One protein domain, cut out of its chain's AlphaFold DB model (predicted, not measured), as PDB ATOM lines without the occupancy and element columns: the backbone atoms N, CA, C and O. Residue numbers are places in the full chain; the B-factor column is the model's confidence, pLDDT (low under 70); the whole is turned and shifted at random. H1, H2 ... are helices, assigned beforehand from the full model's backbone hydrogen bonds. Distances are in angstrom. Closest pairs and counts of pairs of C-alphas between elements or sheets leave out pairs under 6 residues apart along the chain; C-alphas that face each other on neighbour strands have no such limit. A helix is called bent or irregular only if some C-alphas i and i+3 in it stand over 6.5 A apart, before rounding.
ATOM      1  N   VAL A  83     131.471 133.138 111.063       73.75
ATOM      2  CA  VAL A  83     132.676 133.610 110.365       73.75
ATOM      3  C   VAL A  83     133.855 133.593 111.331       73.75
ATOM      4  O   VAL A  83     133.713 133.900 112.512       73.75
ATOM      5  N   ALA A  84     135.040 133.220 110.852       76.88
ATOM      6  CA  ALA A  84     136.235 133.178 111.688       76.88
ATOM      7  C   ALA A  84     136.574 134.575 112.249       76.88
ATOM      8  O   ALA A  84     136.799 135.509 111.482       76.88
ATOM      9  N   SER A  85     136.666 134.707 113.578       80.06
ATOM     10  CA  SER A  85     137.046 135.963 114.235       80.06
ATOM     11  C   SER A  85     138.532 135.961 114.588       80.06
ATOM     12  O   SER A  85     138.978 135.249 115.494       80.06
ATOM     13  N   SER A  86     139.312 136.809 113.915       80.88
ATOM     14  CA  SER A  86     140.729 137.022 114.244       80.88
ATOM     15  C   SER A  86     140.917 137.534 115.677       80.88
ATOM     16  O   SER A  86     141.891 137.175 116.336       80.88
ATOM     17  N   SER A  87     139.965 138.317 116.201       81.38
ATOM     18  CA  SER A  87     140.013 138.839 117.574       81.38
ATOM     19  C   SER A  87     139.887 137.724 118.616       81.38
ATOM     20  O   SER A  87     140.718 137.620 119.520       81.38
ATOM     21  N   ARG A  88     138.915 136.813 118.450       84.50
ATOM     22  CA  ARG A  88     138.743 135.658 119.353       84.50
ATOM     23  C   ARG A  88     139.934 134.704 119.297       84.50
ATOM     24  O   ARG A  88     140.318 134.147 120.325       84.50
ATOM     25  N   LEU A  89     140.547 134.547 118.123       83.19
ATOM     26  CA  LEU A  89     141.763 133.751 117.966       83.19
ATOM     27  C   LEU A  89     142.947 134.364 118.730       83.19
ATOM     28  O   LEU A  89     143.629 133.658 119.471       83.19
ATOM     29  N   ILE A  90     143.179 135.671 118.590       85.50
ATOM     30  CA  ILE A  90     144.251 136.369 119.316       85.50
ATOM     31  C   ILE A  90     143.996 136.317 120.827       85.50
ATOM     32  O   ILE A  90     144.924 136.054 121.590       85.50
ATOM     33  N   ALA A  91     142.744 136.483 121.266       85.69
ATOM     34  CA  ALA A  91     142.367 136.363 122.672       85.69
ATOM     35  C   ALA A  91     142.657 134.961 123.237       85.69
ATOM     36  O   ALA A  91     143.183 134.839 124.343       85.69
ATOM     37  N   LEU A  92     142.379 133.901 122.470       86.25
ATOM     38  CA  LEU A  92     142.724 132.530 122.847       86.25
ATOM     39  C   LEU A  92     144.240 132.352 123.003       86.25
ATOM     40  O   LEU A  92     144.692 131.814 124.013       86.25
ATOM     41  N   ILE A  93     145.022 132.792 122.014       90.56
ATOM     42  CA  ILE A  93     146.488 132.678 122.045       90.56
ATOM     43  C   ILE A  93     147.049 133.452 123.241       90.56
ATOM     44  O   ILE A  93     147.859 132.914 123.997       90.56
ATOM     45  N   GLY A  94     146.568 134.677 123.464       87.94
ATOM     46  CA  GLY A  94     146.920 135.480 124.632       87.94
ATOM     47  C   GLY A  94     146.580 134.771 125.943       87.94
ATOM     48  O   GLY A  94     147.411 134.731 126.847       87.94
ATOM     49  N   GLY A  95     145.412 134.131 126.025       89.56
ATOM     50  CA  GLY A  95     145.010 133.324 127.177       89.56
ATOM     51  C   GLY A  95     145.946 132.142 127.446       89.56
ATOM     52  O   GLY A  95     146.290 131.893 128.600       89.56
ATOM     53  N   ILE A  96     146.413 131.449 126.403       90.31
ATOM     54  CA  ILE A  96     147.385 130.348 126.530       90.31
ATOM     55  C   ILE A  96     148.738 130.868 127.029       90.31
ATOM     56  O   ILE A  96     149.315 130.274 127.940       90.31
ATOM     57  N   ILE A  97     149.231 131.980 126.472       92.25
ATOM     58  CA  ILE A  97     150.496 132.598 126.897       92.25
ATOM     59  C   ILE A  97     150.405 133.029 128.361       92.25
ATOM     60  O   ILE A  97     151.281 132.687 129.154       92.25
ATOM     61  N   LEU A  98     149.325 133.719 128.740       90.31
ATOM     62  CA  LEU A  98     149.090 134.119 130.125       90.31
ATOM     63  C   LEU A  98     149.046 132.897 131.047       90.31
ATOM     64  O   LEU A  98     149.766 132.867 132.040       90.31
ATOM     65  N   ALA A  99     148.277 131.860 130.703       89.25
ATOM     66  CA  ALA A  99     148.215 130.634 131.497       89.25
ATOM     67  C   ALA A  99     149.599 129.983 131.672       89.25
ATOM     68  O   ALA A  99     149.949 129.580 132.782       89.25
ATOM     69  N   ALA A 100     150.406 129.926 130.609       92.00
ATOM     70  CA  ALA A 100     151.767 129.405 130.665       92.00
ATOM     71  C   ALA A 100     152.673 130.246 131.579       92.00
ATOM     72  O   ALA A 100     153.438 129.675 132.355       92.00
ATOM     73  N   MET A 101     152.555 131.578 131.544       90.81
ATOM     74  CA  MET A 101     153.302 132.460 132.445       90.81
ATOM     75  C   MET A 101     152.912 132.236 133.909       90.81
ATOM     76  O   MET A 101     153.795 132.025 134.735       90.81
ATOM     77  N   TYR A 102     151.616 132.195 134.237       89.88
ATOM     78  CA  TYR A 102     151.157 131.944 135.612       89.88
ATOM     79  C   TYR A 102     151.611 130.582 136.139       89.88
ATOM     80  O   TYR A 102     152.092 130.487 137.269       89.88
ATOM     81  N   LEU A 103     151.492 129.531 135.321       92.00
ATOM     82  CA  LEU A 103     151.963 128.197 135.687       92.00
ATOM     83  C   LEU A 103     153.483 128.178 135.866       92.00
ATOM     84  O   LEU A 103     153.963 127.692 136.886       92.00
ATOM     85  N   GLY A 104     154.235 128.736 134.915       91.81
ATOM     86  CA  GLY A 104     155.695 128.804 134.968       91.81
ATOM     87  C   GLY A 104     156.196 129.529 136.215       91.81
ATOM     88  O   GLY A 104     157.026 128.987 136.944       91.81
ATOM     89  N   THR A 105     155.633 130.701 136.520       89.62
ATOM     90  CA  THR A 105     155.945 131.450 137.745       89.62
ATOM     91  C   THR A 105     155.569 130.663 139.002       89.62
ATOM     92  O   THR A 105     156.342 130.644 139.957       89.62
ATOM     93  N   GLY A 106     154.431 129.961 139.009       89.38
ATOM     94  CA  GLY A 106     154.022 129.107 140.129       89.38
ATOM     95  C   GLY A 106     154.995 127.951 140.400       89.38
ATOM     96  O   GLY A 106     155.405 127.745 141.541       89.38
ATOM     97  N   TYR A 107     155.424 127.231 139.360       92.00
ATOM     98  CA  TYR A 107     156.420 126.160 139.497       92.00
ATOM     99  C   TYR A 107     157.794 126.697 139.906       92.00
ATOM    100  O   TYR A 107     158.449 126.109 140.767       92.00
ATOM    101  N   TYR A 108     158.211 127.828 139.334       89.31
ATOM    102  CA  TYR A 108     159.448 128.492 139.735       89.31
ATOM    103  C   TYR A 108     159.416 128.900 141.213       89.31
ATOM    104  O   TYR A 108     160.403 128.706 141.914       89.31
ATOM    105  N   MET A 109     158.278 129.378 141.719       86.81
ATOM    106  CA  MET A 109     158.113 129.704 143.138       86.81
ATOM    107  C   MET A 109     158.264 128.493 144.050       86.81
ATOM    108  O   MET A 109     158.974 128.566 145.052       86.81
ATOM    109  N   LEU A 110     157.646 127.367 143.693       89.19
ATOM    110  CA  LEU A 110     157.824 126.119 144.437       89.19
ATOM    111  C   LEU A 110     159.295 125.696 144.467       89.19
ATOM    112  O   LEU A 110     159.775 125.220 145.488       89.19
ATOM    113  N   PHE A 111     160.032 125.904 143.379       89.31
ATOM    114  CA  PHE A 111     161.471 125.658 143.357       89.31
ATOM    115  C   PHE A 111     162.250 126.656 144.231       89.31
ATOM    116  O   PHE A 111     163.051 126.245 145.071       89.31
ATOM    117  N   ALA A 112     161.984 127.956 144.095       87.62
ATOM    118  CA  ALA A 112     162.687 129.009 144.820       87.62
ATOM    119  C   ALA A 112     162.530 128.865 146.343       87.62
ATOM    120  O   ALA A 112     163.518 128.951 147.066       87.62
ATOM    121  N   VAL A 113     161.330 128.538 146.836       86.12
ATOM    122  CA  VAL A 113     161.073 128.315 148.274       86.12
ATOM    123  C   VAL A 113     161.942 127.195 148.860       86.12
ATOM    124  O   VAL A 113     162.365 127.288 150.010       86.12
ATOM    125  N   PHE A 114     162.238 126.152 148.081       86.19
ATOM    126  CA  PHE A 114     162.967 124.972 148.557       86.19
ATOM    127  C   PHE A 114     164.474 124.999 148.268       86.19
ATOM    128  O   PHE A 114     165.221 124.255 148.909       86.19
ATOM    129  N   TYR A 115     164.929 125.801 147.303       86.56
ATOM    130  CA  TYR A 115     166.324 125.784 146.841       86.56
ATOM    131  C   TYR A 115     166.993 127.165 146.785       86.56
ATOM    132  O   TYR A 115     168.218 127.223 146.778       86.56
ATOM    133  N   LEU A 116     166.231 128.264 146.781       85.50
ATOM    134  CA  LEU A 116     166.743 129.641 146.750       85.50
ATOM    135  C   LEU A 116     166.067 130.510 147.830       85.50
ATOM    136  O   LEU A 116     165.482 131.548 147.521       85.50
ATOM    137  N   PRO A 117     166.137 130.127 149.120       73.50
ATOM    138  CA  PRO A 117     165.429 130.832 150.191       73.50
ATOM    139  C   PRO A 117     165.870 132.298 150.361       73.50
ATOM    140  O   PRO A 117     165.120 133.108 150.903       73.50
ATOM    141  N   GLU A 118     167.062 132.668 149.886       72.81
ATOM    142  CA  GLU A 118     167.547 134.053 149.910       72.81
ATOM    143  C   GLU A 118     166.819 134.961 148.906       72.81
ATOM    144  O   GLU A 118     166.564 136.126 149.225       72.81
ATOM    145  N   ASP A 119     166.404 134.418 147.759       68.38
ATOM    146  CA  ASP A 119     165.642 135.134 146.724       68.38
ATOM    147  C   ASP A 119     164.161 135.277 147.097       68.38
ATOM    148  O   ASP A 119     163.446 136.162 146.624       68.38
ATOM    149  N   VAL A 120     163.701 134.430 148.018       64.00
ATOM    150  CA  VAL A 120     162.320 134.365 148.501       64.00
ATOM    151  C   VAL A 120     162.030 135.474 149.523       64.00
ATOM    152  O   VAL A 120     160.889 135.650 149.927       64.00
ATOM    153  N   LYS A 121     162.997 136.330 149.888       64.31
ATOM    154  CA  LYS A 121     162.779 137.480 150.799       64.31
ATOM    155  C   LYS A 121     161.685 138.462 150.342       64.31
ATOM    156  O   LYS A 121     161.274 139.311 151.124       64.31
ATOM    157  N   ARG A 122     161.204 138.348 149.098       69.44
ATOM    158  CA  ARG A 122     160.161 139.187 148.485       69.44
ATOM    159  C   ARG A 122     158.887 138.403 148.125       69.44
ATOM    160  O   ARG A 122     158.258 138.712 147.115       69.44
ATOM    161  N   ILE A 123     158.488 137.402 148.927       70.12
ATOM    162  CA  ILE A 123     157.236 136.631 148.708       70.12
ATOM    163  C   ILE A 123     156.036 137.559 148.474       70.12
ATOM    164  O   ILE A 123     155.205 137.281 147.612       70.12
ATOM    165  N   ASP A 124     155.971 138.681 149.195       75.50
ATOM    166  CA  ASP A 124     154.869 139.645 149.103       75.50
ATOM    167  C   ASP A 124     154.676 140.215 147.697       75.50
ATOM    168  O   ASP A 124     153.545 140.356 147.232       75.50
ATOM    169  N   GLU A 125     155.759 140.471 146.968       76.38
ATOM    170  CA  GLU A 125     155.657 140.995 145.605       76.38
ATOM    171  C   GLU A 125     155.146 139.952 144.614       76.38
ATOM    172  O   GLU A 125     154.470 140.261 143.631       76.38
ATOM    173  N   ILE A 126     155.436 138.686 144.891       75.69
ATOM    174  CA  ILE A 126     155.004 137.577 144.053       75.69
ATOM    175  C   ILE A 126     153.542 137.242 144.359       75.69
ATOM    176  O   ILE A 126     152.754 137.003 143.444       75.69
ATOM    177  N   ASN A 127     153.131 137.339 145.626       80.00
ATOM    178  CA  ASN A 127     151.719 137.332 145.999       80.00
ATOM    179  C   ASN A 127     150.965 138.465 145.294       80.00
ATOM    180  O   ASN A 127     149.888 138.231 144.745       80.00
ATOM    181  N   GLN A 128     151.545 139.667 145.227       84.31
ATOM    182  CA  GLN A 128     150.959 140.784 144.492       84.31
ATOM    183  C   GLN A 128     150.822 140.480 142.992       84.31
ATOM    184  O   GLN A 128     149.784 140.805 142.418       84.31
ATOM    185  N   PHE A 129     151.792 139.802 142.366       83.75
ATOM    186  CA  PHE A 129     151.667 139.335 140.979       83.75
ATOM    187  C   PHE A 129     150.442 138.425 140.785       83.75
ATOM    188  O   PHE A 129     149.630 138.667 139.889       83.75
ATOM    189  N   PHE A 130     150.243 137.431 141.656       84.56
ATOM    190  CA  PHE A 130     149.076 136.544 141.576       84.56
ATOM    191  C   PHE A 130     147.752 137.269 141.861       84.56
ATOM    192  O   PHE A 130     146.768 137.044 141.153       84.56
ATOM    193  N   VAL A 131     147.721 138.174 142.844       85.81
ATOM    194  CA  VAL A 131     146.531 138.977 143.181       85.81
ATOM    195  C   VAL A 131     146.137 139.894 142.030       85.81
ATOM    196  O   VAL A 131     144.972 139.907 141.633       85.81
ATOM    197  N   MET A 132     147.103 140.604 141.447       85.88
ATOM    198  CA  MET A 132     146.877 141.429 140.259       85.88
ATOM    199  C   MET A 132     146.382 140.573 139.090       85.88
ATOM    200  O   MET A 132     145.454 140.967 138.388       85.88
ATOM    201  N   GLY A 133     146.909 139.362 138.934       82.38
ATOM    202  CA  GLY A 133     146.423 138.400 137.952       82.38
ATOM    203  C   GLY A 133     144.964 138.015 138.090       82.38
ATOM    204  O   GLY A 133     144.236 137.984 137.098       82.38
ATOM    205  N   MET A 134     144.506 137.773 139.317       84.44
ATOM    206  CA  MET A 134     143.100 137.456 139.576       84.44
ATOM    207  C   MET A 134     142.161 138.593 139.150       84.44
ATOM    208  O   MET A 134     141.030 138.324 138.744       84.44
ATOM    209  N   THR A 135     142.618 139.850 139.169       86.44
ATOM    210  CA  THR A 135     141.788 140.990 138.741       86.44
ATOM    211  C   THR A 135     141.411 140.927 137.260       86.44
ATOM    212  O   THR A 135     140.284 141.287 136.921       86.44
ATOM    213  N   LEU A 136     142.273 140.368 136.400       82.75
ATOM    214  CA  LEU A 136     141.986 140.181 134.970       82.75
ATOM    215  C   LEU A 136     140.787 139.254 134.731       82.75
ATOM    216  O   LEU A 136     140.080 139.391 133.735       82.75
ATOM    217  N   PHE A 137     140.535 138.328 135.656       81.19
ATOM    218  CA  PHE A 137     139.444 137.357 135.569       81.19
ATOM    219  C   PHE A 137     138.269 137.689 136.501       81.19
ATOM    220  O   PHE A 137     137.213 137.059 136.407       81.19
ATOM    221  N   SER A 138     138.422 138.689 137.374       83.62
ATOM    222  CA  SER A 138     137.434 139.068 138.389       83.62
ATOM    223  C   SER A 138     136.055 139.412 137.804       83.62
ATOM    224  O   SER A 138     135.071 138.821 138.262       83.62
ATOM    225  N   PRO A 139     135.927 140.239 136.739       79.12
ATOM    226  CA  PRO A 139     134.615 140.553 136.163       79.12
ATOM    227  C   PRO A 139     133.851 139.304 135.699       79.12
ATOM    228  O   PRO A 139     132.641 139.185 135.897       79.12
ATOM    229  N   TYR A 140     134.566 138.333 135.124       77.06
ATOM    230  CA  TYR A 140     133.983 137.072 134.671       77.06
ATOM    231  C   TYR A 140     133.589 136.165 135.843       77.06
ATOM    232  O   TYR A 140     132.491 135.599 135.843       77.06
ATOM    233  N   ALA A 141     134.453 136.050 136.856       73.50
ATOM    234  CA  ALA A 141     134.192 135.248 138.047       73.50
ATOM    235  C   ALA A 141     132.944 135.738 138.796       73.50
ATOM    236  O   ALA A 141     132.069 134.933 139.119       73.50
ATOM    237  N   VAL A 142     132.814 137.057 138.988       79.69
ATOM    238  CA  VAL A 142     131.640 137.675 139.624       79.69
ATOM    239  C   VAL A 142     130.376 137.434 138.800       79.69
ATOM    240  O   VAL A 142     129.349 137.051 139.362       79.69
ATOM    241  N   ASN A 143     130.438 137.575 137.471       80.75
ATOM    242  CA  ASN A 143     129.290 137.301 136.605       80.75
ATOM    243  C   ASN A 143     128.821 135.839 136.735       80.75
ATOM    244  O   ASN A 143     127.632 135.578 136.939       80.75
ATOM    245  N   LYS A 144     129.754 134.877 136.699       75.62
ATOM    246  CA  LYS A 144     129.449 133.449 136.875       75.62
ATOM    247  C   LYS A 144     128.876 133.123 138.254       75.62
ATOM    248  O   LYS A 144     127.909 132.367 138.312       75.62
ATOM    249  N   LEU A 145     129.420 133.705 139.325       79.19
ATOM    250  CA  LEU A 145     128.884 133.535 140.678       79.19
ATOM    251  C   LEU A 145     127.465 134.101 140.778       79.19
ATOM    252  O   LEU A 145     126.565 133.424 141.266       79.19
ATOM    253  N   SER A 146     127.244 135.314 140.258       73.38
ATOM    254  CA  SER A 146     125.933 135.969 140.334       73.38
ATOM    255  C   SER A 146     124.839 135.143 139.658       73.38
ATOM    256  O   SER A 146     123.734 135.058 140.174       73.38
ATOM    257  N   ASN A 147     125.152 134.473 138.545       74.12
ATOM    258  CA  ASN A 147     124.196 133.625 137.835       74.12
ATOM    259  C   ASN A 147     123.908 132.307 138.569       74.12
ATOM    260  O   ASN A 147     122.861 131.715 138.341       74.12
ATOM    261  N   MET A 148     124.803 131.859 139.453       75.06
ATOM    262  CA  MET A 148     124.597 130.675 140.292       75.06
ATOM    263  C   MET A 148     123.717 130.976 141.513       75.06
ATOM    264  O   MET A 148     122.963 130.110 141.934       75.06
ATOM    265  N   PHE A 149     123.781 132.201 142.047       78.19
ATOM    266  CA  PHE A 149     122.942 132.669 143.164       78.19
ATOM    267  C   PHE A 149     121.603 133.290 142.733       78.19
ATOM    268  O   PHE A 149     120.787 133.642 143.579       78.19
ATOM    269  N   LYS A 150     121.390 133.472 141.425       66.06
ATOM    270  CA  LYS A 150     120.109 133.895 140.834       66.06
ATOM    271  C   LYS A 150     119.192 132.714 140.474       66.06
ATOM    272  O   LYS A 150     118.116 132.956 139.930       66.06
ATOM    273  N   GLY A 151     119.631 131.478 140.721       50.22
ATOM    274  CA  GLY A 151     118.792 130.275 140.705       50.22
ATOM    275  C   GLY A 151     118.310 129.949 142.108       50.22
ATOM    276  O   GLY A 151     117.179 129.432 142.209       50.22
TER     277      GLY A 151
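This is residues 83 to 151 of the 151 residues of an uncharacterized protein of Chimaeribacter arupi (UniProt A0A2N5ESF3). Two long helices, H1 and H2, make an open V, a helical hairpin joined by a tight link at its narrow end and spreading apart toward the two ends of the printed part. H2 has a kink near residue 138, and beyond it the last part of H2 turns farther away from H1; residues 83 to 97 and 134 to 151 stand free. The printed part has 69 residues, with two named helices in the order H1, H2 and no named strand, and its class is all helix. It is only just extended, close to loose, with a radius of gyration of the C-alphas of 16.7 A, and only just flat, spanning 50 by 34 by 15 A.

H1, residues 86 to 115, and H2, residues 119 to 149, form a helical hairpin. They run opposite ways at a steep tilt of 42 degrees, with centres 13.8 A apart. They touch, H1 with residues 102 to 113 alone and H2 with residues 119 to 130 alone. Their closest C-alphas are those of Val 113 and Val 120, 6.2 A apart. The O i to N i+4 pairs within hydrogen-bond range are 25 of 26 in H1 and 19 of 27 in H2.

H1 begins at C-alpha 86, (140.729, 137.022, 114.244), and measures 42.9 A from first to last C-alpha. H2 begins at C-alpha 119, (165.642, 135.134, 146.724), and ends at C-alpha 149, (122.942, 132.669, 143.164), also 42.9 A. H2 is irregular, with C-alphas 121 and 124 8.4 A apart, and its kink near residue 138 is 57 degrees.

The C-alphas farthest apart are those of Val 83 and Glu 118, at 52.7 A. Without the stretches that stand free, the body has 36 residues and spans 26 by 17 by 8 A. The printed part has no cut and ends at Gly 151, the chain's last residue. The mean pLDDT of the printed part is 81.7; residues 119 to 122 and 150 to 151 are under 70.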